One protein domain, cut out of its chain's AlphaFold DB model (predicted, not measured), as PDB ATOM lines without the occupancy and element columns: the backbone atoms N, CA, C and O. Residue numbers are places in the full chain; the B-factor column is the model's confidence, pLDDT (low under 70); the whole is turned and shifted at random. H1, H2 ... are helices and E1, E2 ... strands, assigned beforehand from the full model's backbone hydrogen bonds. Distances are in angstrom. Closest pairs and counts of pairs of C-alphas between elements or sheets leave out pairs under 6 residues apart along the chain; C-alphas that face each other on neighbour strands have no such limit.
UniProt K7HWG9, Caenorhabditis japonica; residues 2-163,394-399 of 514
ATOM      1  N   ASP A   2      42.339 -19.752  -0.361       85.12
ATOM      2  CA  ASP A   2      41.201 -18.878  -0.022       85.12
ATOM      3  C   ASP A   2      40.015 -19.610   0.629       85.12
ATOM      4  O   ASP A   2      39.578 -19.206   1.698       85.12
ATOM      5  N   ASP A   3      39.561 -20.741   0.073       89.06
ATOM      6  CA  ASP A   3      38.456 -21.543   0.645       89.06
ATOM      7  C   ASP A   3      38.737 -21.970   2.104       89.06
ATOM      8  O   ASP A   3      37.919 -21.788   3.001       89.06
ATOM      9  N   TYR A   4      39.958 -22.437   2.396       91.31
ATOM     10  CA  TYR A   4      40.348 -22.756   3.774       91.31
ATOM     11  C   TYR A   4      40.398 -21.517   4.672       91.31
ATOM     12  O   TYR A   4      40.047 -21.609   5.847       91.31
ATOM     13  N   SER A   5      40.831 -20.371   4.144       89.88
ATOM     14  CA  SER A   5      40.848 -19.106   4.883       89.88
ATOM     15  C   SER A   5      39.428 -18.638   5.222       89.88
ATOM     16  O   SER A   5      39.182 -18.257   6.366       89.88
ATOM     17  N   GLU A   6      38.477 -18.750   4.292       93.88
ATOM     18  CA  GLU A   6      37.058 -18.457   4.531       93.88
ATOM     19  C   GLU A   6      36.441 -19.412   5.565       93.88
ATOM     20  O   GLU A   6      35.778 -18.960   6.500       93.88
ATOM     21  N   LEU A   7      36.709 -20.720   5.466       96.38
ATOM     22  CA  LEU A   7      36.228 -21.714   6.433       96.38
ATOM     23  C   LEU A   7      36.775 -21.465   7.848       96.38
ATOM     24  O   LEU A   7      36.025 -21.527   8.825       96.38
ATOM     25  N   LEU A   8      38.070 -21.160   7.972       94.75
ATOM     26  CA  LEU A   8      38.686 -20.822   9.257       94.75
ATOM     27  C   LEU A   8      38.133 -19.507   9.812       94.75
ATOM     28  O   LEU A   8      37.858 -19.421  11.008       94.75
ATOM     29  N   HIS A   9      37.916 -18.502   8.960       94.94
ATOM     30  CA  HIS A   9      37.301 -17.238   9.365       94.94
ATOM     31  C   HIS A   9      35.883 -17.443   9.894       94.94
ATOM     32  O   HIS A   9      35.565 -16.944  10.971       94.94
ATOM     33  N   GLN A  10      35.063 -18.246   9.213       96.75
ATOM     34  CA  GLN A  10      33.727 -18.588   9.696       96.75
ATOM     35  C   GLN A  10      33.785 -19.314  11.046       96.75
ATOM     36  O   GLN A  10      33.053 -18.951  11.962       96.75
ATOM     37  N   SER A  11      34.715 -20.259  11.222       96.50
ATOM     38  CA  SER A  11      34.917 -20.935  12.511       96.50
ATOM     39  C   SER A  11      35.318 -19.965  13.632       96.50
ATOM     40  O   SER A  11      34.897 -20.145  14.779       96.50
ATOM     41  N   ILE A  12      36.123 -18.939  13.329       95.12
ATOM     42  CA  ILE A  12      36.471 -17.873  14.280       95.12
ATOM     43  C   ILE A  12      35.227 -17.053  14.632       95.12
ATOM     44  O   ILE A  12      35.015 -16.757  15.805       95.12
ATOM     45  N   MET A  13      34.392 -16.711  13.649       96.25
ATOM     46  CA  MET A  13      33.154 -15.960  13.872       96.25
ATOM     47  C   MET A  13      32.136 -16.744  14.712       96.25
ATOM     48  O   MET A  13      31.522 -16.165  15.609       96.25
ATOM     49  N   ASP A  14      32.009 -18.052  14.491       96.50
ATOM     50  CA  ASP A  14      31.149 -18.926  15.296       96.50
ATOM     51  C   ASP A  14      31.671 -19.024  16.741       96.50
ATOM     52  O   ASP A  14      30.916 -18.843  17.698       96.50
ATOM     53  N   THR A  15      32.986 -19.214  16.910       94.56
ATOM     54  CA  THR A  15      33.642 -19.236  18.232       94.56
ATOM     55  C   THR A  15      33.463 -17.909  18.964       94.56
ATOM     56  O   THR A  15      33.124 -17.893  20.145       94.56
ATOM     57  N   LYS A  16      33.644 -16.788  18.254       94.44
ATOM     58  CA  LYS A  16      33.382 -15.441  18.763       94.44
ATOM     59  C   LYS A  16      31.949 -15.341  19.274       94.44
ATOM     60  O   LYS A  16      31.772 -14.953  20.418       94.44
ATOM     61  N   SER A  17      30.951 -15.738  18.483       94.81
ATOM     62  CA  SER A  17      29.544 -15.669  18.898       94.81
ATOM     63  C   SER A  17      29.285 -16.429  20.202       94.81
ATOM     64  O   SER A  17      28.612 -15.908  21.087       94.81
ATOM     65  N   VAL A  18      29.849 -17.633  20.342       92.56
ATOM     66  CA  VAL A  18      29.709 -18.445  21.561       92.56
ATOM     67  C   VAL A  18      30.390 -17.778  22.760       92.56
ATOM     68  O   VAL A  18      29.806 -17.707  23.837       92.56
ATOM     69  N   LEU A  19      31.615 -17.266  22.592       91.38
ATOM     70  CA  LEU A  19      32.340 -16.583  23.668       91.38
ATOM     71  C   LEU A  19      31.630 -15.302  24.120       91.38
ATOM     72  O   LEU A  19      31.569 -15.031  25.317       91.38
ATOM     73  N   GLU A  20      31.096 -14.529  23.175       91.44
ATOM     74  CA  GLU A  20      30.395 -13.281  23.471       91.44
ATOM     75  C   GLU A  20      29.085 -13.520  24.225       91.44
ATOM     76  O   GLU A  20      28.767 -12.778  25.156       91.44
ATOM     77  N   GLU A  21      28.361 -14.588  23.873       89.44
ATOM     78  CA  GLU A  21      27.159 -15.029  24.583       89.44
ATOM     79  C   GLU A  21      27.485 -15.508  26.004       89.44
ATOM     80  O   GLU A  21      26.870 -15.050  26.965       89.44
ATOM     81  N   LEU A  22      28.487 -16.383  26.156       85.12
ATOM     82  CA  LEU A  22      28.868 -16.941  27.458       85.12
ATOM     83  C   LEU A  22      29.422 -15.889  28.423       85.12
ATOM     84  O   LEU A  22      29.261 -16.021  29.635       85.12
ATOM     85  N   ALA A  23      30.113 -14.873  27.906       83.81
ATOM     86  CA  ALA A  23      30.791 -13.882  28.730       83.81
ATOM     87  C   ALA A  23      30.042 -12.550  28.864       83.81
ATOM     88  O   ALA A  23      30.529 -11.690  29.602       83.81
ATOM     89  N   ASP A  24      28.908 -12.346  28.183       86.06
ATOM     90  CA  ASP A  24      28.194 -11.057  28.094       86.06
ATOM     91  C   ASP A  24      29.155  -9.890  27.779       86.06
ATOM     92  O   ASP A  24      29.394  -8.977  28.589       86.06
ATOM     93  N   GLY A  25      29.814  -9.972  26.624       88.31
ATOM     94  CA  GLY A  25      30.766  -8.966  26.151       88.31
ATOM     95  C   GLY A  25      31.292  -9.275  24.755       88.31
ATOM     96  O   GLY A  25      31.297 -10.423  24.347       88.31
ATOM     97  N   GLU A  26      31.748  -8.262  24.026       92.31
ATOM     98  CA  GLU A  26      32.264  -8.378  22.660       92.31
ATOM     99  C   GLU A  26      33.740  -8.790  22.645       92.31
ATOM    100  O   GLU A  26      34.549  -8.218  23.373       92.31
ATOM    101  N   LEU A  27      34.130  -9.737  21.793       93.75
ATOM    102  CA  LEU A  27      35.525 -10.160  21.665       93.75
ATOM    103  C   LEU A  27      36.371  -9.005  21.100       93.75
ATOM    104  O   LEU A  27      36.060  -8.461  20.041       93.75
ATOM    105  N   ASP A  28      37.455  -8.632  21.783       92.25
ATOM    106  CA  ASP A  28      38.261  -7.466  21.389       92.25
ATOM    107  C   ASP A  28      39.094  -7.729  20.122       92.25
ATOM    108  O   ASP A  28      38.985  -7.023  19.111       92.25
ATOM    109  N   LEU A  29      39.911  -8.783  20.170       91.06
ATOM    110  CA  LEU A  29      40.933  -9.091  19.176       91.06
ATOM    111  C   LEU A  29      40.492 -10.266  18.294       91.06
ATOM    112  O   LEU A  29      40.388 -11.393  18.766       91.06
ATOM    113  N   TYR A  30      40.222  -9.997  17.014       91.25
ATOM    114  CA  TYR A  30      39.896 -11.021  16.009       91.25
ATOM    115  C   TYR A  30      40.062 -10.460  14.580       91.25
ATOM    116  O   TYR A  30      39.995  -9.234  14.393       91.25
ATOM    117  N   PRO A  31      40.274 -11.297  13.546       90.06
ATOM    118  CA  PRO A  31      40.358 -10.835  12.163       90.06
ATOM    119  C   PRO A  31      38.973 -10.428  11.633       90.06
ATOM    120  O   PRO A  31      38.012 -11.196  11.658       90.06
ATOM    121  N   ARG A  32      38.853  -9.191  11.132       89.75
ATOM    122  CA  ARG A  32      37.574  -8.659  10.613       89.75
ATOM    123  C   ARG A  32      37.199  -9.202   9.228       89.75
ATOM    124  O   ARG A  32      36.037  -9.117   8.847       89.75
ATOM    125  N   ILE A  33      38.171  -9.729   8.489       90.25
ATOM    126  CA  ILE A  33      38.035 -10.343   7.160       90.25
ATOM    127  C   ILE A  33      38.926 -11.591   7.102       90.25
ATOM    128  O   ILE A  33      39.886 -11.673   7.870       90.25
ATOM    129  N   HIS A  34      38.621 -12.530   6.206       85.88
ATOM    130  CA  HIS A  34      39.262 -13.850   6.156       85.88
ATOM    131  C   HIS A  34      40.776 -13.818   5.872       85.88
ATOM    132  O   HIS A  34      41.519 -14.602   6.455       85.88
ATOM    133  N   ASP A  35      41.245 -12.865   5.068       83.56
ATOM    134  CA  ASP A  35      42.651 -12.676   4.687       83.56
ATOM    135  C   ASP A  35      43.359 -11.563   5.494       83.56
ATOM    136  O   ASP A  35      44.432 -11.063   5.129       83.56
ATOM    137  N   GLY A  36      42.723 -11.125   6.583       84.50
ATOM    138  CA  GLY A  36      43.185 -10.049   7.447       84.50
ATOM    139  C   GLY A  36      43.953 -10.542   8.670       84.50
ATOM    140  O   GLY A  36      43.875 -11.696   9.074       84.50
ATOM    141  N   VAL A  37      44.657  -9.615   9.319       85.19
ATOM    142  CA  VAL A  37      45.236  -9.839  10.651       85.19
ATOM    143  C   VAL A  37      44.249  -9.439  11.738       85.19
ATOM    144  O   VAL A  37      43.348  -8.623  11.518       85.19
ATOM    145  N   GLU A  38      44.459  -9.973  12.934       86.50
ATOM    146  CA  GLU A  38      43.721  -9.574  14.122       86.50
ATOM    147  C   GLU A  38      43.850  -8.067  14.392       86.50
ATOM    148  O   GLU A  38      44.911  -7.454  14.223       86.50
ATOM    149  N   MET A  39      42.739  -7.454  14.802       86.38
ATOM    150  CA  MET A  39      42.692  -6.051  15.204       86.38
ATOM    151  C   MET A  39      41.820  -5.881  16.442       86.38
ATOM    152  O   MET A  39      40.742  -6.468  16.522       86.38
ATOM    153  N   GLN A  40      42.281  -5.041  17.367       90.06
ATOM    154  CA  GLN A  40      41.508  -4.631  18.536       90.06
ATOM    155  C   GLN A  40      40.369  -3.687  18.151       90.06
ATOM    156  O   GLN A  40      40.506  -2.862  17.232       90.06
ATOM    157  N   THR A  41      39.276  -3.765  18.902       90.25
ATOM    158  CA  THR A  41      38.167  -2.817  18.826       90.25
ATOM    159  C   THR A  41      38.607  -1.460  19.371       90.25
ATOM    160  O   THR A  41      39.294  -1.366  20.383       90.25
ATOM    161  N   ILE A  42      38.209  -0.373  18.703       90.19
ATOM    162  CA  ILE A  42      38.473   0.982  19.197       90.19
ATOM    163  C   ILE A  42      37.400   1.340  20.226       90.19
ATOM    164  O   ILE A  42      36.237   1.542  19.879       90.19
ATOM    165  N   LEU A  43      37.800   1.457  21.488       88.94
ATOM    166  CA  LEU A  43      36.924   1.900  22.565       88.94
ATOM    167  C   LEU A  43      36.769   3.421  22.546       88.94
ATOM    168  O   LEU A  43      37.742   4.165  22.702       88.94
ATOM    169  N   ASN A  44      35.530   3.883  22.393       85.38
ATOM    170  CA  ASN A  44      35.213   5.305  22.331       85.38
ATOM    171  C   ASN A  44      34.898   5.882  23.717       85.38
ATOM    172  O   ASN A  44      33.893   5.535  24.339       85.38
ATOM    173  N   PHE A  45      35.734   6.819  24.165       81.44
ATOM    174  CA  PHE A  45      35.591   7.561  25.415       81.44
ATOM    175  C   PHE A  45      35.447   9.074  25.143       81.44
ATOM    176  O   PHE A  45      36.406   9.854  25.157       81.44
ATOM    177  N   GLU A  46      34.215   9.510  24.878       71.50
ATOM    178  CA  GLU A  46      33.828  10.927  24.793       71.50
ATOM    179  C   GLU A  46      33.648  11.571  26.183       71.50
ATOM    180  O   GLU A  46      33.647  10.903  27.218       71.50
ATOM    181  N   MET A  47      33.522  12.900  26.245       58.28
ATOM    182  CA  MET A  47      33.268  13.599  27.512       58.28
ATOM    183  C   MET A  47      31.918  13.143  28.100       58.28
ATOM    184  O   MET A  47      30.886  13.275  27.452       58.28
ATOM    185  N   ASN A  48      31.927  12.608  29.328       60.50
ATOM    186  CA  ASN A  48      30.792  11.923  29.980       60.50
ATOM    187  C   ASN A  48      30.416  10.543  29.400       60.50
ATOM    188  O   ASN A  48      29.324  10.045  29.682       60.50
ATOM    189  N   SER A  49      31.300   9.896  28.630       67.81
ATOM    190  CA  SER A  49      31.092   8.509  28.203       67.81
ATOM    191  C   SER A  49      30.883   7.594  29.407       67.81
ATOM    192  O   SER A  49      31.565   7.728  30.430       67.81
ATOM    193  N   ARG A  50      29.978   6.622  29.270       77.81
ATOM    194  CA  ARG A  50      29.817   5.566  30.273       77.81
ATOM    195  C   ARG A  50      31.139   4.819  30.457       77.81
ATOM    196  O   ARG A  50      31.940   4.705  29.533       77.81
ATOM    197  N   ALA A  51      31.338   4.299  31.664       86.06
ATOM    198  CA  ALA A  51      32.390   3.329  31.917       86.06
ATOM    199  C   ALA A  51      32.274   2.149  30.932       86.06
ATOM    200  O   ALA A  51      31.172   1.824  30.483       86.06
ATOM    201  N   ARG A  52      33.399   1.508  30.638       88.69
ATOM    202  CA  ARG A  52      33.464   0.210  29.960       88.69
ATOM    203  C   ARG A  52      34.109  -0.799  30.899       88.69
ATOM    204  O   ARG A  52      34.916  -0.414  31.750       88.69
ATOM    205  N   GLU A  53      33.744  -2.061  30.757       90.38
ATOM    206  CA  GLU A  53      34.373  -3.164  31.475       90.38
ATOM    207  C   GLU A  53      35.116  -4.050  30.479       90.38
ATOM    208  O   GLU A  53      34.559  -4.438  29.459       90.38
ATOM    209  N   ILE A  54      36.378  -4.345  30.770       92.62
ATOM    210  CA  ILE A  54      37.178  -5.314  30.029       92.62
ATOM    211  C   ILE A  54      37.261  -6.560  30.894       92.62
ATOM    212  O   ILE A  54      37.812  -6.529  31.997       92.62
ATOM    213  N   LYS A  55      36.692  -7.644  30.395       93.06
ATOM    214  CA  LYS A  55      36.732  -8.970  30.990       93.06
ATOM    215  C   LYS A  55      37.938  -9.700  30.411       93.06
ATOM    216  O   LYS A  55      38.034  -9.832  29.195       93.06
ATOM    217  N   ILE A  56      38.864 -10.141  31.257       93.38
ATOM    218  CA  ILE A  56      40.063 -10.865  30.813       93.38
ATOM    219  C   ILE A  56      40.032 -12.265  31.401       93.38
ATOM    220  O   ILE A  56      40.083 -12.420  32.621       93.38
ATOM    221  N   PHE A  57      39.929 -13.268  30.534       93.25
ATOM    222  CA  PHE A  57      39.827 -14.673  30.906       93.25
ATOM    223  C   PHE A  57      41.154 -15.404  30.705       93.25
ATOM    224  O   PHE A  57      41.729 -15.381  29.617       93.25
ATOM    225  N   ASN A  58      41.617 -16.083  31.752       93.25
ATOM    226  CA  ASN A  58      42.776 -16.964  31.718       93.25
ATOM    227  C   ASN A  58      42.318 -18.425  31.619       93.25
ATOM    228  O   ASN A  58      41.768 -18.966  32.576       93.25
ATOM    229  N   SER A  59      42.592 -19.074  30.488       92.94
ATOM    230  CA  SER A  59      42.294 -20.495  30.256       92.94
ATOM    231  C   SER A  59      43.373 -21.456  30.781       92.94
ATOM    232  O   SER A  59      43.208 -22.672  30.688       92.94
ATOM    233  N   GLN A  60      44.473 -20.941  31.336       94.06
ATOM    234  CA  GLN A  60      45.585 -21.741  31.848       94.06
ATOM    235  C   GLN A  60      45.356 -22.222  33.284       94.06
ATOM    236  O   GLN A  60      44.562 -21.665  34.044       94.06
ATOM    237  N   LEU A  61      46.130 -23.238  33.680       92.44
ATOM    238  CA  LEU A  61      46.148 -23.799  35.039       92.44
ATOM    239  C   LEU A  61      47.137 -23.104  35.996       92.44
ATOM    240  O   LEU A  61      47.332 -23.559  37.124       92.44
ATOM    241  N   PHE A  62      47.739 -21.995  35.571       91.31
ATOM    242  CA  PHE A  62      48.640 -21.167  36.372       91.31
ATOM    243  C   PHE A  62      48.235 -19.692  36.285       91.31
ATOM    244  O   PHE A  62      47.595 -19.259  35.324       91.31
ATOM    245  N   THR A  63      48.599 -18.922  37.307       91.81
ATOM    246  CA  THR A  63      48.332 -17.485  37.367       91.81
ATOM    247  C   THR A  63      49.174 -16.760  36.321       91.81
ATOM    248  O   THR A  63      50.391 -16.965  36.236       91.81
ATOM    249  N   ILE A  64      48.534 -15.880  35.555       90.94
ATOM    250  CA  ILE A  64      49.191 -15.019  34.573       90.94
ATOM    251  C   ILE A  64      49.270 -13.607  35.140       90.94
ATOM    252  O   ILE A  64      48.246 -13.015  35.464       90.94
ATOM    253  N   THR A  65      50.482 -13.064  35.221       88.69
ATOM    254  CA  THR A  65      50.719 -11.626  35.384       88.69
ATOM    255  C   THR A  65      51.390 -11.137  34.114       88.69
ATOM    256  O   THR A  65      52.484 -11.599  33.788       88.69
ATOM    257  N   ASP A  66      50.718 -10.259  33.378       87.31
ATOM    258  CA  ASP A  66      51.218  -9.738  32.104       87.31
ATOM    259  C   ASP A  66      50.726  -8.301  31.876       87.31
ATOM    260  O   ASP A  66      49.890  -7.775  32.625       87.31
ATOM    261  N   ILE A  67      51.267  -7.667  30.839       87.00
ATOM    262  CA  ILE A  67      50.804  -6.377  30.342       87.00
ATOM    263  C   ILE A  67      49.717  -6.614  29.298       87.00
ATOM    264  O   ILE A  67      49.940  -7.252  28.271       87.00
ATOM    265  N   PHE A  68      48.546  -6.053  29.561       87.88
ATOM    266  CA  PHE A  68      47.395  -6.078  28.674       87.88
ATOM    267  C   PHE A  68      47.271  -4.751  27.951       87.88
ATOM    268  O   PHE A  68      47.589  -3.696  28.505       87.88
ATOM    269  N   GLU A  69      46.789  -4.806  26.717       90.38
ATOM    270  CA  GLU A  69      46.601  -3.638  25.872       90.38
ATOM    271  C   GLU A  69      45.141  -3.501  25.460       90.38
ATOM    272  O   GLU A  69      44.463  -4.484  25.159       90.38
ATOM    273  N   ILE A  70      44.664  -2.263  25.407       90.94
ATOM    274  CA  ILE A  70      43.404  -1.899  24.760       90.94
ATOM    275  C   ILE A  70      43.618  -0.743  23.805       90.94
ATOM    276  O   ILE A  70      44.421   0.163  24.056       90.94
ATOM    277  N   ARG A  71      42.825  -0.727  22.741       91.25
ATOM    278  CA  ARG A  71      42.815   0.364  21.780       91.25
ATOM    279  C   ARG A  71      41.679   1.325  22.096       91.25
ATOM    280  O   ARG A  71      40.516   0.942  22.152       91.25
ATOM    281  N   VAL A  72      42.007   2.597  22.286       89.88
ATOM    282  CA  VAL A  72      41.032   3.649  22.609       89.88
ATOM    283  C   VAL A  72      41.104   4.773  21.587       89.88
ATOM    284  O   VAL A  72      42.150   4.988  20.971       89.88
ATOM    285  N   ASN A  73      40.016   5.519  21.413       87.88
ATOM    286  CA  ASN A  73      40.032   6.716  20.580       87.88
ATOM    287  C   ASN A  73      40.869   7.847  21.213       87.88
ATOM    288  O   ASN A  73      41.052   7.926  22.431       87.88
ATOM    289  N   VAL A  74      41.376   8.754  20.376       75.94
ATOM    290  CA  VAL A  74      42.139   9.930  20.842       75.94
ATOM    291  C   VAL A  74      41.226  10.982  21.507       75.94
ATOM    292  O   VAL A  74      41.669  11.675  22.423       75.94
ATOM    293  N   GLY A  75      39.928  11.004  21.169       66.62
ATOM    294  CA  GLY A  75      38.895  11.858  21.778       66.62
ATOM    295  C   GLY A  75      39.087  13.369  21.542       66.62
ATOM    296  O   GLY A  75      40.152  13.820  21.140       66.62
ATOM    297  N   ASP A  76      38.063  14.173  21.850       55.47
ATOM    298  CA  ASP A  76      38.017  15.613  21.498       55.47
ATOM    299  C   ASP A  76      38.899  16.554  22.352       55.47
ATOM    300  O   ASP A  76      38.784  17.775  22.243       55.47
ATOM    301  N   GLY A  77      39.782  16.039  23.220       53.94
ATOM    302  CA  GLY A  77      40.596  16.929  24.065       53.94
ATOM    303  C   GLY A  77      41.415  16.327  25.207       53.94
ATOM    304  O   GLY A  77      41.724  17.064  26.137       53.94
ATOM    305  N   GLY A  78      41.777  15.038  25.180       53.00
ATOM    306  CA  GLY A  78      42.278  14.368  26.384       53.00
ATOM    307  C   GLY A  78      43.745  13.967  26.414       53.00
ATOM    308  O   GLY A  78      44.146  13.047  25.697       53.00
ATOM    309  N   GLY A  79      44.520  14.600  27.302       59.16
ATOM    310  CA  GLY A  79      45.864  14.157  27.705       59.16
ATOM    311  C   GLY A  79      45.856  12.840  28.507       59.16
ATOM    312  O   GLY A  79      44.803  12.240  28.720       59.16
ATOM    313  N   ALA A  80      47.025  12.373  28.969       56.12
ATOM    314  CA  ALA A  80      47.138  11.068  29.647       56.12
ATOM    315  C   ALA A  80      46.324  10.919  30.933       56.12
ATOM    316  O   ALA A  80      45.884   9.815  31.250       56.12
ATOM    317  N   ASP A  81      46.105  12.012  31.663       58.94
ATOM    318  CA  ASP A  81      45.438  11.965  32.961       58.94
ATOM    319  C   ASP A  81      43.935  11.666  32.870       58.94
ATOM    320  O   ASP A  81      43.284  11.580  33.903       58.94
ATOM    321  N   GLU A  82      43.360  11.488  31.679       77.31
ATOM    322  CA  GLU A  82      41.907  11.394  31.497       77.31
ATOM    323  C   GLU A  82      41.317   9.986  31.484       77.31
ATOM    324  O   GLU A  82      40.098   9.862  31.402       77.31
ATOM    325  N   LEU A  83      42.124   8.930  31.566       87.88
ATOM    326  CA  LEU A  83      41.613   7.561  31.657       87.88
ATOM    327  C   LEU A  83      41.948   6.966  33.018       87.88
ATOM    328  O   LEU A  83      43.114   6.783  33.352       87.88
ATOM    329  N   LEU A  84      40.922   6.644  33.800       89.94
ATOM    330  CA  LEU A  84      41.050   5.919  35.056       89.94
ATOM    331  C   LEU A  84      40.729   4.446  34.812       89.94
ATOM    332  O   LEU A  84      39.610   4.114  34.414       89.94
ATOM    333  N   LEU A  85      41.703   3.585  35.098       92.19
ATOM    334  CA  LEU A  85      41.539   2.137  35.099       92.19
ATOM    335  C   LEU A  85      41.457   1.643  36.542       92.19
ATOM    336  O   LEU A  85      42.199   2.116  37.411       92.19
ATOM    337  N   SER A  86      40.563   0.696  36.815       91.38
ATOM    338  CA  SER A  86      40.462   0.068  38.130       91.38
ATOM    339  C   SER A  86      40.120  -1.416  38.076       91.38
ATOM    340  O   SER A  86      39.376  -1.866  37.211       91.38
ATOM    341  N   ILE A  87      40.648  -2.161  39.047       90.19
ATOM    342  CA  ILE A  87      40.367  -3.585  39.280       90.19
ATOM    343  C   ILE A  87      39.867  -3.711  40.720       90.19
ATOM    344  O   ILE A  87      40.470  -3.144  41.637       90.19
ATOM    345  N   GLY A  88      38.722  -4.367  40.933       84.94
ATOM    346  CA  GLY A  88      38.103  -4.474  42.264       84.94
ATOM    347  C   GLY A  88      37.848  -3.111  42.931       84.94
ATOM    348  O   GLY A  88      38.014  -2.952  44.139       84.94
ATOM    349  N   GLY A  89      37.553  -2.078  42.130       84.56
ATOM    350  CA  GLY A  89      37.351  -0.699  42.593       84.56
ATOM    351  C   GLY A  89      38.626   0.079  42.948       84.56
ATOM    352  O   GLY A  89      38.541   1.273  43.240       84.56
ATOM    353  N   LYS A  90      39.811  -0.541  42.892       89.12
ATOM    354  CA  LYS A  90      41.099   0.120  43.155       89.12
ATOM    355  C   LYS A  90      41.722   0.619  41.858       89.12
ATOM    356  O   LYS A  90      41.829  -0.133  40.896       89.12
ATOM    357  N   ALA A  91      42.148   1.879  41.841       91.75
ATOM    358  CA  ALA A  91      42.839   2.468  40.698       91.75
ATOM    359  C   ALA A  91      44.195   1.785  40.451       91.75
ATOM    360  O   ALA A  91      44.992   1.657  41.386       91.75
ATOM    361  N   ILE A  92      44.463   1.403  39.203       91.62
ATOM    362  CA  ILE A  92      45.720   0.771  38.776       91.62
ATOM    363  C   ILE A  92      46.572   1.734  37.945       91.62
ATOM    364  O   ILE A  92      46.086   2.777  37.509       91.62
ATOM    365  N   GLN A  93      47.855   1.411  37.771       91.25
ATOM    366  CA  GLN A  93      48.731   2.159  36.868       91.25
ATOM    367  C   GLN A  93      48.470   1.760  35.417       91.25
ATOM    368  O   GLN A  93      48.215   0.592  35.132       91.25
ATOM    369  N   ALA A  94      48.561   2.735  34.518       88.06
ATOM    370  CA  ALA A  94      48.447   2.509  33.087       88.06
ATOM    371  C   ALA A  94      49.387   3.435  32.306       88.06
ATOM    372  O   ALA A  94      49.746   4.524  32.762       88.06
ATOM    373  N   GLN A  95      49.762   3.009  31.108       86.25
ATOM    374  CA  GLN A  95      50.601   3.758  30.186       86.25
ATOM    375  C   GLN A  95      49.881   3.934  28.852       86.25
ATOM    376  O   GLN A  95      49.287   2.999  28.335       86.25
ATOM    377  N   ILE A  96      49.941   5.132  28.280       83.69
ATOM    378  CA  ILE A  96      49.381   5.429  26.961       83.69
ATOM    379  C   ILE A  96      50.499   5.490  25.924       83.69
ATOM    380  O   ILE A  96      51.472   6.232  26.097       83.69
ATOM    381  N   GLU A  97      50.317   4.764  24.823       85.00
ATOM    382  CA  GLU A  97      51.279   4.640  23.727       85.00
ATOM    383  C   GLU A  97      50.680   5.018  22.365       85.00
ATOM    384  O   GLU A  97      49.480   4.833  22.130       85.00
ATOM    385  N   PRO A  98      51.497   5.582  21.455       81.38
ATOM    386  CA  PRO A  98      51.069   5.825  20.084       81.38
ATOM    387  C   PRO A  98      50.796   4.493  19.387       81.38
ATOM    388  O   PRO A  98      51.543   3.532  19.553       81.38
ATOM    389  N   TYR A  99      49.731   4.439  18.588       82.44
ATOM    390  CA  TYR A  99      49.413   3.253  17.803       82.44
ATOM    391  C   TYR A  99      49.912   3.415  16.370       82.44
ATOM    392  O   TYR A  99      49.671   4.443  15.737       82.44
ATOM    393  N   PHE A 100      50.584   2.392  15.845       77.06
ATOM    394  CA  PHE A 100      51.115   2.400  14.486       77.06
ATOM    395  C   PHE A 100      50.553   1.245  13.664       77.06
ATOM    396  O   PHE A 100      50.562   0.083  14.078       77.06
ATOM    397  N   ILE A 101      50.131   1.548  12.438       75.19
ATOM    398  CA  ILE A 101      49.709   0.545  11.460       75.19
ATOM    399  C   ILE A 101      50.658   0.611  10.275       75.19
ATOM    400  O   ILE A 101      50.739   1.624   9.580       75.19
ATOM    401  N   LYS A 102      51.385  -0.487  10.029       71.69
ATOM    402  CA  LYS A 102      52.377  -0.580   8.939       71.69
ATOM    403  C   LYS A 102      53.384   0.594   8.996       71.69
ATOM    404  O   LYS A 102      53.698   1.189   7.966       71.69
ATOM    405  N   GLY A 103      53.799   0.934  10.228       68.44
ATOM    406  CA  GLY A 103      54.685   2.038  10.645       68.44
ATOM    407  C   GLY A 103      54.284   3.439  10.191       68.44
ATOM    408  O   GLY A 103      55.131   4.298   9.933       68.44
ATOM    409  N   LYS A 104      52.977   3.663  10.073       74.31
ATOM    410  CA  LYS A 104      52.381   4.997  10.052       74.31
ATOM    411  C   LYS A 104      51.628   5.219  11.346       74.31
ATOM    412  O   LYS A 104      51.002   4.280  11.841       74.31
ATOM    413  N   LEU A 105      51.689   6.444  11.858       78.81
ATOM    414  CA  LEU A 105      50.948   6.810  13.052       78.81
ATOM    415  C   LEU A 105      49.454   6.755  12.742       78.81
ATOM    416  O   LEU A 105      48.979   7.383  11.794       78.81
ATOM    417  N   GLU A 106      48.716   6.025  13.565       83.38
ATOM    418  CA  GLU A 106      47.265   6.062  13.542       83.38
ATOM    419  C   GLU A 106      46.787   7.249  14.375       83.38
ATOM    420  O   GLU A 106      47.080   7.347  15.566       83.38
ATOM    421  N   LYS A 107      46.081   8.185  13.742       82.25
ATOM    422  CA  LYS A 107      45.781   9.489  14.359       82.25
ATOM    423  C   LYS A 107      44.544   9.462  15.240       82.25
ATOM    424  O   LYS A 107      44.425  10.288  16.140       82.25
ATOM    425  N   ASP A 108      43.662   8.498  15.001       83.69
ATOM    426  CA  ASP A 108      42.351   8.451  15.643       83.69
ATOM    427  C   ASP A 108      42.331   7.536  16.874       83.69
ATOM    428  O   ASP A 108      41.380   7.562  17.657       83.69
ATOM    429  N   SER A 109      43.393   6.751  17.094       87.88
ATOM    430  CA  SER A 109      43.469   5.792  18.199       87.88
ATOM    431  C   SER A 109      44.850   5.697  18.836       87.88
ATOM    432  O   SER A 109      45.864   5.936  18.189       87.88
ATOM    433  N   ARG A 110      44.880   5.254  20.089       86.56
ATOM    434  CA  ARG A 110      46.086   5.016  20.889       86.56
ATOM    435  C   ARG A 110      45.947   3.719  21.679       86.56
ATOM    436  O   ARG A 110      44.827   3.238  21.869       86.56
ATOM    437  N   LEU A 111      47.068   3.181  22.145       88.12
ATOM    438  CA  LEU A 111      47.076   2.033  23.045       88.12
ATOM    439  C   LEU A 111      47.088   2.504  24.496       88.12
ATOM    440  O   LEU A 111      47.720   3.507  24.829       88.12
ATOM    441  N   VAL A 112      46.391   1.769  25.354       88.06
ATOM    442  CA  VAL A 112      46.498   1.871  26.809       88.06
ATOM    443  C   VAL A 112      46.973   0.523  27.321       88.06
ATOM    444  O   VAL A 112      46.286  -0.477  27.140       88.06
ATOM    445  N   LEU A 113      48.145   0.515  27.943       89.69
ATOM    446  CA  LEU A 113      48.787  -0.655  28.512       89.69
ATOM    447  C   LEU A 113      48.618  -0.631  30.028       89.69
ATOM    448  O   LEU A 113      48.773   0.419  30.656       89.69
ATOM    449  N   PHE A 114      48.327  -1.775  30.630       88.19
ATOM    450  CA  PHE A 114      48.239  -1.919  32.080       88.19
ATOM    451  C   PHE A 114      48.632  -3.331  32.504       88.19
ATOM    452  O   PHE A 114      48.417  -4.295  31.778       88.19
ATOM    453  N   GLU A 115      49.210  -3.456  33.693       88.31
ATOM    454  CA  GLU A 115      49.516  -4.761  34.278       88.31
ATOM    455  C   GLU A 115      48.273  -5.324  34.972       88.31
ATOM    456  O   GLU A 115      47.574  -4.605  35.696       88.31
ATOM    457  N   ALA A 116      48.012  -6.614  34.781       88.00
ATOM    458  CA  ALA A 116      47.004  -7.321  35.555       88.00
ATOM    459  C   ALA A 116      47.449  -8.744  35.899       88.00
ATOM    460  O   ALA A 116      48.229  -9.363  35.177       88.00
ATOM    461  N   THR A 117      46.916  -9.260  37.007       91.50
ATOM    462  CA  THR A 117      47.148 -10.628  37.481       91.50
ATOM    463  C   THR A 117      45.836 -11.395  37.449       91.50
ATOM    464  O   THR A 117      44.861 -10.970  38.068       91.50
ATOM    465  N   ILE A 118      45.823 -12.521  36.746       91.75
ATOM    466  CA  ILE A 118      44.633 -13.324  36.473       91.75
ATOM    467  C   ILE A 118      44.883 -14.741  36.999       91.75
ATOM    468  O   ILE A 118      45.772 -15.429  36.483       91.75
ATOM    469  N   PRO A 119      44.141 -15.186  38.026       91.06
ATOM    470  CA  PRO A 119      44.237 -16.552  38.534       91.06
ATOM    471  C   PRO A 119      43.932 -17.630  37.469       91.06
ATOM    472  O   PRO A 119      43.467 -17.315  36.371       91.06
ATOM    473  N   PRO A 120      44.216 -18.914  37.753       90.75
ATOM    474  CA  PRO A 120      43.951 -20.013  36.829       90.75
ATOM    475  C   PRO A 120      42.462 -20.208  36.564       90.75
ATOM    476  O   PRO A 120      41.673 -20.195  37.511       90.75
ATOM    477  N   LEU A 121      42.087 -20.488  35.314       91.19
ATOM    478  CA  LEU A 121      40.698 -20.748  34.907       91.19
ATOM    479  C   LEU A 121      39.717 -19.716  35.471       91.19
ATOM    480  O   LEU A 121      38.666 -20.082  35.987       91.19
ATOM    481  N   SER A 122      40.088 -18.437  35.448       88.94
ATOM    482  CA  SER A 122      39.291 -17.361  36.032       88.94
ATOM    483  C   SER A 122      39.231 -16.147  35.122       88.94
ATOM    484  O   SER A 122      39.983 -16.017  34.155       88.94
ATOM    485  N   MET A 123      38.337 -15.228  35.469       89.44
ATOM    486  CA  MET A 123      38.151 -13.973  34.760       89.44
ATOM    487  C   MET A 123      38.295 -12.804  35.731       89.44
ATOM    488  O   MET A 123      37.770 -12.853  36.840       89.44
ATOM    489  N   ILE A 124      38.989 -11.749  35.313       90.19
ATOM    490  CA  ILE A 124      39.003 -10.471  36.036       90.19
ATOM    491  C   ILE A 124      38.275  -9.397  35.238       90.19
ATOM    492  O   ILE A 124      38.153  -9.485  34.015       90.19
ATOM    493  N   LYS A 125      37.845  -8.350  35.940       90.94
ATOM    494  CA  LYS A 125      37.165  -7.190  35.366       90.94
ATOM    495  C   LYS A 125      38.008  -5.937  35.560       90.94
ATOM    496  O   LYS A 125      38.304  -5.536  36.688       90.94
ATOM    497  N   VAL A 126      38.364  -5.302  34.451       92.44
ATOM    498  CA  VAL A 126      39.065  -4.019  34.421       92.44
ATOM    499  C   VAL A 126      38.074  -2.951  33.996       92.44
ATOM    500  O   VAL A 126      37.586  -2.931  32.869       92.44
ATOM    501  N   ARG A 127      37.761  -2.035  34.905       91.69
ATOM    502  CA  ARG A 127      36.850  -0.932  34.629       91.69
ATOM    503  C   ARG A 127      37.628   0.255  34.083       91.69
ATOM    504  O   ARG A 127      38.527   0.758  34.751       91.69
ATOM    505  N   VAL A 128      37.232   0.746  32.914       90.69
ATOM    506  CA  VAL A 128      37.859   1.888  32.236       90.69
ATOM    507  C   VAL A 128      36.868   3.035  32.141       90.69
ATOM    508  O   VAL A 128      35.710   2.850  31.755       90.69
ATOM    509  N   GLN A 129      37.298   4.233  32.528       87.81
ATOM    510  CA  GLN A 129      36.453   5.425  32.512       87.81
ATOM    511  C   GLN A 129      37.229   6.650  32.070       87.81
ATOM    512  O   GLN A 129      38.368   6.845  32.496       87.81
ATOM    513  N   LYS A 130      36.561   7.542  31.333       86.88
ATOM    514  CA  LYS A 130      37.070   8.893  31.124       86.88
ATOM    515  C   LYS A 130      36.909   9.721  32.396       86.88
ATOM    516  O   LYS A 130      35.833  10.245  32.682       86.88
ATOM    517  N   LYS A 131      37.964   9.785  33.199       85.81
ATOM    518  CA  LYS A 131      38.026  10.494  34.476       85.81
ATOM    519  C   LYS A 131      39.481  10.777  34.821       85.81
ATOM    520  O   LYS A 131      40.352   9.980  34.492       85.81
ATOM    521  N   ASN A 132      39.719  11.869  35.550       86.88
ATOM    522  CA  ASN A 132      41.042  12.169  36.088       86.88
ATOM    523  C   ASN A 132      41.594  10.961  36.874       86.88
ATOM    524  O   ASN A 132      40.984  10.532  37.860       86.88
ATOM    525  N   SER A 133      42.727  10.424  36.420       86.56
ATOM    526  CA  SER A 133      43.387   9.248  36.992       86.56
ATOM    527  C   SER A 133      44.149   9.556  38.290       86.56
ATOM    528  O   SER A 133      44.530   8.641  39.019       86.56
ATOM    529  N   GLY A 134      44.388  10.837  38.590       87.25
ATOM    530  CA  GLY A 134      45.236  11.280  39.694       87.25
ATOM    531  C   GLY A 134      46.720  10.977  39.463       87.25
ATOM    532  O   GLY A 134      47.423  10.660  40.422       87.25
ATOM    533  N   GLY A 135      47.184  11.015  38.207       85.38
ATOM    534  CA  GLY A 135      48.562  10.692  37.822       85.38
ATOM    535  C   GLY A 135      48.870   9.192  37.760       85.38
ATOM    536  O   GLY A 135      50.035   8.805  37.719       85.38
ATOM    537  N   LYS A 136      47.846   8.329  37.799       88.12
ATOM    538  CA  LYS A 136      48.001   6.870  37.668       88.12
ATOM    539  C   LYS A 136      48.180   6.421  36.220       88.12
ATOM    540  O   LYS A 136      48.836   5.408  35.989       88.12
ATOM    541  N   THR A 137      47.627   7.180  35.284       88.06
ATOM    542  CA  THR A 137      47.763   6.945  33.850       88.06
ATOM    543  C   THR A 137      48.722   7.970  33.275       88.06
ATOM    544  O   THR A 137      48.509   9.170  33.424       88.06
ATOM    545  N   VAL A 138      49.790   7.503  32.637       83.81
ATOM    546  CA  VAL A 138      50.881   8.358  32.152       83.81
ATOM    547  C   VAL A 138      51.127   8.157  30.659       83.81
ATOM    548  O   VAL A 138      50.845   7.098  30.107       83.81
ATOM    549  N   LEU A 139      51.666   9.176  29.985       81.44
ATOM    550  CA  LEU A 139      52.164   9.014  28.617       81.44
ATOM    551  C   LEU A 139      53.496   8.271  28.631       81.44
ATOM    552  O   LEU A 139      54.360   8.553  29.467       81.44
ATOM    553  N   SER A 140      53.690   7.394  27.650       80.56
ATOM    554  CA  SER A 140      55.005   6.831  27.371       80.56
ATOM    555  C   SER A 140      56.021   7.924  27.023       80.56
ATOM    556  O   SER A 140      55.698   8.979  26.464       80.56
ATOM    557  N   LYS A 141      57.286   7.679  27.371       75.44
ATOM    558  CA  LYS A 141      58.408   8.527  26.957       75.44
ATOM    559  C   LYS A 141      58.982   7.976  25.661       75.44
ATOM    560  O   LYS A 141      59.302   6.795  25.591       75.44
ATOM    561  N   LEU A 142      59.145   8.842  24.665       73.88
ATOM    562  CA  LEU A 142      59.656   8.459  23.354       73.88
ATOM    563  C   LEU A 142      61.078   8.997  23.174       73.88
ATOM    564  O   LEU A 142      61.295  10.206  23.033       73.88
ATOM    565  N   GLU A 143      62.050   8.086  23.174       70.38
ATOM    566  CA  GLU A 143      63.435   8.384  22.819       70.38
ATOM    567  C   GLU A 143      63.762   7.784  21.452       70.38
ATOM    568  O   GLU A 143      63.559   6.595  21.222       70.38
ATOM    569  N   ILE A 144      64.268   8.610  20.534       69.50
ATOM    570  CA  ILE A 144      64.546   8.192  19.155       69.50
ATOM    571  C   ILE A 144      65.994   8.480  18.769       69.50
ATOM    572  O   ILE A 144      66.519   9.565  19.028       69.50
ATOM    573  N   SER A 145      66.630   7.518  18.091       63.53
ATOM    574  CA  SER A 145      68.025   7.641  17.644       63.53
ATOM    575  C   SER A 145      68.190   8.585  16.444       63.53
ATOM    576  O   SER A 145      69.226   9.233  16.257       63.53
ATOM    577  N   LYS A 146      67.152   8.670  15.602       67.88
ATOM    578  CA  LYS A 146      67.095   9.529  14.417       67.88
ATOM    579  C   LYS A 146      65.651   9.843  14.040       67.88
ATOM    580  O   LYS A 146      64.875   8.934  13.755       67.88
ATOM    581  N   LEU A 147      65.338  11.129  13.911       66.06
ATOM    582  CA  LEU A 147      64.036  11.595  13.435       66.06
ATOM    583  C   LEU A 147      63.745  11.057  12.018       66.06
ATOM    584  O   LEU A 147      64.516  11.274  11.074       66.06
ATOM    585  N   SER A 148      62.655  10.303  11.888       69.38
ATOM    586  CA  SER A 148      62.110   9.790  10.626       69.38
ATOM    587  C   SER A 148      60.857  10.569  10.236       69.38
ATOM    588  O   SER A 148      60.328  11.313  11.055       69.38
ATOM    589  N   ASP A 149      60.359  10.393   9.011       69.69
ATOM    590  CA  ASP A 149      59.081  11.002   8.625       69.69
ATOM    591  C   ASP A 149      57.908  10.463   9.463       69.69
ATOM    592  O   ASP A 149      57.040  11.247   9.814       69.69
ATOM    593  N   THR A 150      57.938   9.188   9.879       68.31
ATOM    594  CA  THR A 150      56.957   8.601  10.812       68.31
ATOM    595  C   THR A 150      56.962   9.323  12.163       68.31
ATOM    596  O   THR A 150      55.917   9.753  12.636       68.31
ATOM    597  N   TRP A 151      58.138   9.536  12.764       72.44
ATOM    598  CA  TRP A 151      58.241  10.227  14.056       72.44
ATOM    599  C   TRP A 151      57.894  11.715  13.958       72.44
ATOM    600  O   TRP A 151      57.392  12.280  14.922       72.44
ATOM    601  N   LYS A 152      58.095  12.356  12.797       75.38
ATOM    602  CA  LYS A 152      57.633  13.737  12.577       75.38
ATOM    603  C   LYS A 152      56.116  13.867  12.648       75.38
ATOM    604  O   LYS A 152      55.630  14.936  12.984       75.38
ATOM    605  N   GLU A 153      55.356  12.809  12.361       75.56
ATOM    606  CA  GLU A 153      53.893  12.847  12.495       75.56
ATOM    607  C   GLU A 153      53.444  13.023  13.955       75.56
ATOM    608  O   GLU A 153      52.323  13.469  14.193       75.56
ATOM    609  N   LEU A 154      54.325  12.733  14.922       74.50
ATOM    610  CA  LEU A 154      54.116  12.998  16.345       74.50
ATOM    611  C   LEU A 154      54.561  14.410  16.772       74.50
ATOM    612  O   LEU A 154      54.281  14.810  17.904       74.50
ATOM    613  N   GLU A 155      55.221  15.195  15.911       71.69
ATOM    614  CA  GLU A 155      55.562  16.589  16.221       71.69
ATOM    615  C   GLU A 155      54.281  17.430  16.340       71.69
ATOM    616  O   GLU A 155      53.450  17.470  15.436       71.69
ATOM    617  N   GLY A 156      54.104  18.103  17.481       66.69
ATOM    618  CA  GLY A 156      52.870  18.837  17.794       66.69
ATOM    619  C   GLY A 156      51.744  17.971  18.372       66.69
ATOM    620  O   GLY A 156      50.674  18.500  18.665       66.69
ATOM    621  N   SER A 157      51.983  16.671  18.575       73.44
ATOM    622  CA  SER A 157      51.131  15.814  19.405       73.44
ATOM    623  C   SER A 157      51.425  16.014  20.901       73.44
ATOM    624  O   SER A 157      52.230  16.854  21.303       73.44
ATOM    625  N   PHE A 158      50.771  15.220  21.746       69.94
ATOM    626  CA  PHE A 158      50.979  15.216  23.192       69.94
ATOM    627  C   PHE A 158      52.271  14.512  23.636       69.94
ATOM    628  O   PHE A 158      52.697  14.689  24.778       69.94
ATOM    629  N   TRP A 159      52.921  13.738  22.761       76.06
ATOM    630  CA  TRP A 159      54.198  13.113  23.087       76.06
ATOM    631  C   TRP A 159      55.368  14.068  22.866       76.06
ATOM    632  O   TRP A 159      55.532  14.662  21.802       76.06
ATOM    633  N   SER A 160      56.237  14.157  23.873       71.19
ATOM    634  CA  SER A 160      57.521  14.841  23.730       71.19
ATOM    635  C   SER A 160      58.557  13.878  23.151       71.19
ATOM    636  O   SER A 160      58.886  12.858  23.753       71.19
ATOM    637  N   LEU A 161      59.060  14.203  21.960       70.75
ATOM    638  CA  LEU A 161      60.114  13.438  21.301       70.75
ATOM    639  C   LEU A 161      61.476  13.926  21.782       70.75
ATOM    640  O   LEU A 161      61.855  15.079  21.559       70.75
ATOM    641  N   LYS A 162      62.252  13.034  22.395       71.38
ATOM    642  CA  LYS A 162      63.647  13.310  22.729       71.38
ATOM    643  C   LYS A 162      64.545  12.589  21.733       71.38
ATOM    644  O   LYS A 162      64.620  11.364  21.710       71.38
ATOM    645  N   THR A 163      65.247  13.356  20.902       68.81
ATOM    646  CA  THR A 163      66.256  12.777  20.008       68.81
ATOM    647  C   THR A 163      67.550  12.571  20.783       68.81
ATOM    648  O   THR A 163      68.174  13.534  21.231       68.81
ATOM    649  N   PRO A 394      45.531 -14.981  27.157       93.69
ATOM    650  CA  PRO A 394      44.274 -14.597  27.788       93.69
ATOM    651  C   PRO A 394      43.314 -13.915  26.806       93.69
ATOM    652  O   PRO A 394      43.727 -13.118  25.963       93.69
ATOM    653  N   ILE A 395      42.022 -14.202  26.948       94.44
ATOM    654  CA  ILE A 395      40.971 -13.695  26.059       94.44
ATOM    655  C   ILE A 395      40.399 -12.404  26.648       94.44
ATOM    656  O   ILE A 395      39.947 -12.402  27.793       94.44
ATOM    657  N   GLN A 396      40.394 -11.319  25.867       94.06
ATOM    658  CA  GLN A 396      39.809 -10.031  26.259       94.06
ATOM    659  C   GLN A 396      38.429  -9.836  25.622       94.06
ATOM    660  O   GLN A 396      38.290  -9.901  24.398       94.06
ATOM    661  N   LEU A 397      37.430  -9.543  26.452       93.75
ATOM    662  CA  LEU A 397      36.069  -9.200  26.042       93.75
ATOM    663  C   LEU A 397      35.681  -7.823  26.590       93.75
ATOM    664  O   LEU A 397      36.062  -7.451  27.698       93.75
ATOM    665  N   ILE A 398      34.906  -7.063  25.829       91.88
ATOM    666  CA  ILE A 398      34.487  -5.697  26.136       91.88
ATOM    667  C   ILE A 398      32.993  -5.703  26.441       91.88
ATOM    668  O   ILE A 398      32.180  -6.027  25.585       91.88
ATOM    669  N   SER A 399      32.608  -5.280  27.640       87.00
ATOM    670  CA  SER A 399      31.205  -5.109  28.017       87.00
ATOM    671  C   SER A 399      30.845  -3.631  28.180       87.00
ATOM    672  O   SER A 399      31.547  -2.844  28.830       87.00
TER     673      SER A 399
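AT A GLANCE: This is residues 2 to 163 and 394 to 399 of the 514 residues of a protein of Caenorhabditis japonica (UniProt K7HWG9). Two twisted four-stranded sheets lie face to face as a sandwich, their strands crossed, with the long helix H1 at one end and a small lobe of E8, H2 and E9 at the other. H1 meets the body with its residues 16 to 23, beside E10. The printed part has 168 residues, in the order H1 E1 E2 E3 E4 E5 E6 E7 E8 H2 E9 E10, and its class is mixed, helices and strands. One sheet runs E3 E6 E1 E10, all antiparallel, the other E2 E5 E4 E7, mixed. The whole is compact, with a radius of gyration of the C-alphas of 17.4 A and spans of 45 by 44 by 33 A.

HOW THE PARTS SIT: H1, residues 2 to 23, only grazes the first sheet with its residues 16 to 23. That sheet runs E3, residues 83 to 87, E6, residues 122 to 130, E1, residues 52 to 58, and E10, residues 395 to 399. The closest C-alphas of H1 and the edge strand E10 are those of Glu 20 and Leu 397, 7.4 A apart. N 55 and O 397 of E1 and E10 are 2.8 A apart, N 54 and O 126 of E1 and E6 2.8 A, and N 86 and O 127 of E3 and E6 2.9 A, each within hydrogen-bond range. The second sheet, strongly twisted, runs E2, residues 64 to 73, E5, residues 104 to 118, E4, residues 94 to 101, and E7, residues 137 to 139. Within range are N 68 and O 114 of E2 and E5, 2.8 A, N 97 and O 111 of the hairpin E4 and E5, 2.9 A, and N 96 and O 138 of the parallel E4 and E7, 2.8 A. In this sandwich, two sheets face to face, the facing parts are 10.1 A centre to centre and the strands cross at 50 degrees. E7 runs on into E8, residues 142 to 144, at 21 degrees. E8, H2, residues 149 to 152, and E9, residues 161 to 163, form a strand-helix-strand unit, two parallel neighbour strands with a helix between, its crossover right-handed. N 144 and O 162 of E8 and E9 are 3.0 A apart. H2 only grazes the second sheet; the closest C-alphas of H2 and E5 are those of Thr 150 and Lys 104, 5.9 A apart. In H1 every O i to N i+4 pair is within hydrogen-bond range; H2 is too short for such a pair.

IN THESE COORDINATES: H1 begins at C-alpha 2 (41.201, -18.878, -0.022) and is 31.0 A long. E5, 33.1 A, bends by 91 degrees at residue 107; E2 is 27.4 A and E6 26.8 A. E10 ends at C-alpha 399 (31.205, -5.109, 28.017).

THE WHOLE: The C-alphas farthest apart, of Asp 3 and Gly 134, are 51.5 A apart. Residues 164 to 393 are not printed, with 36.0 A between C-alphas 163 and 394. The link from H1 to E1 is long. Mean pLDDT of the printed part is 84.2; residues under 70 include 75 to 81 and 144 to 150.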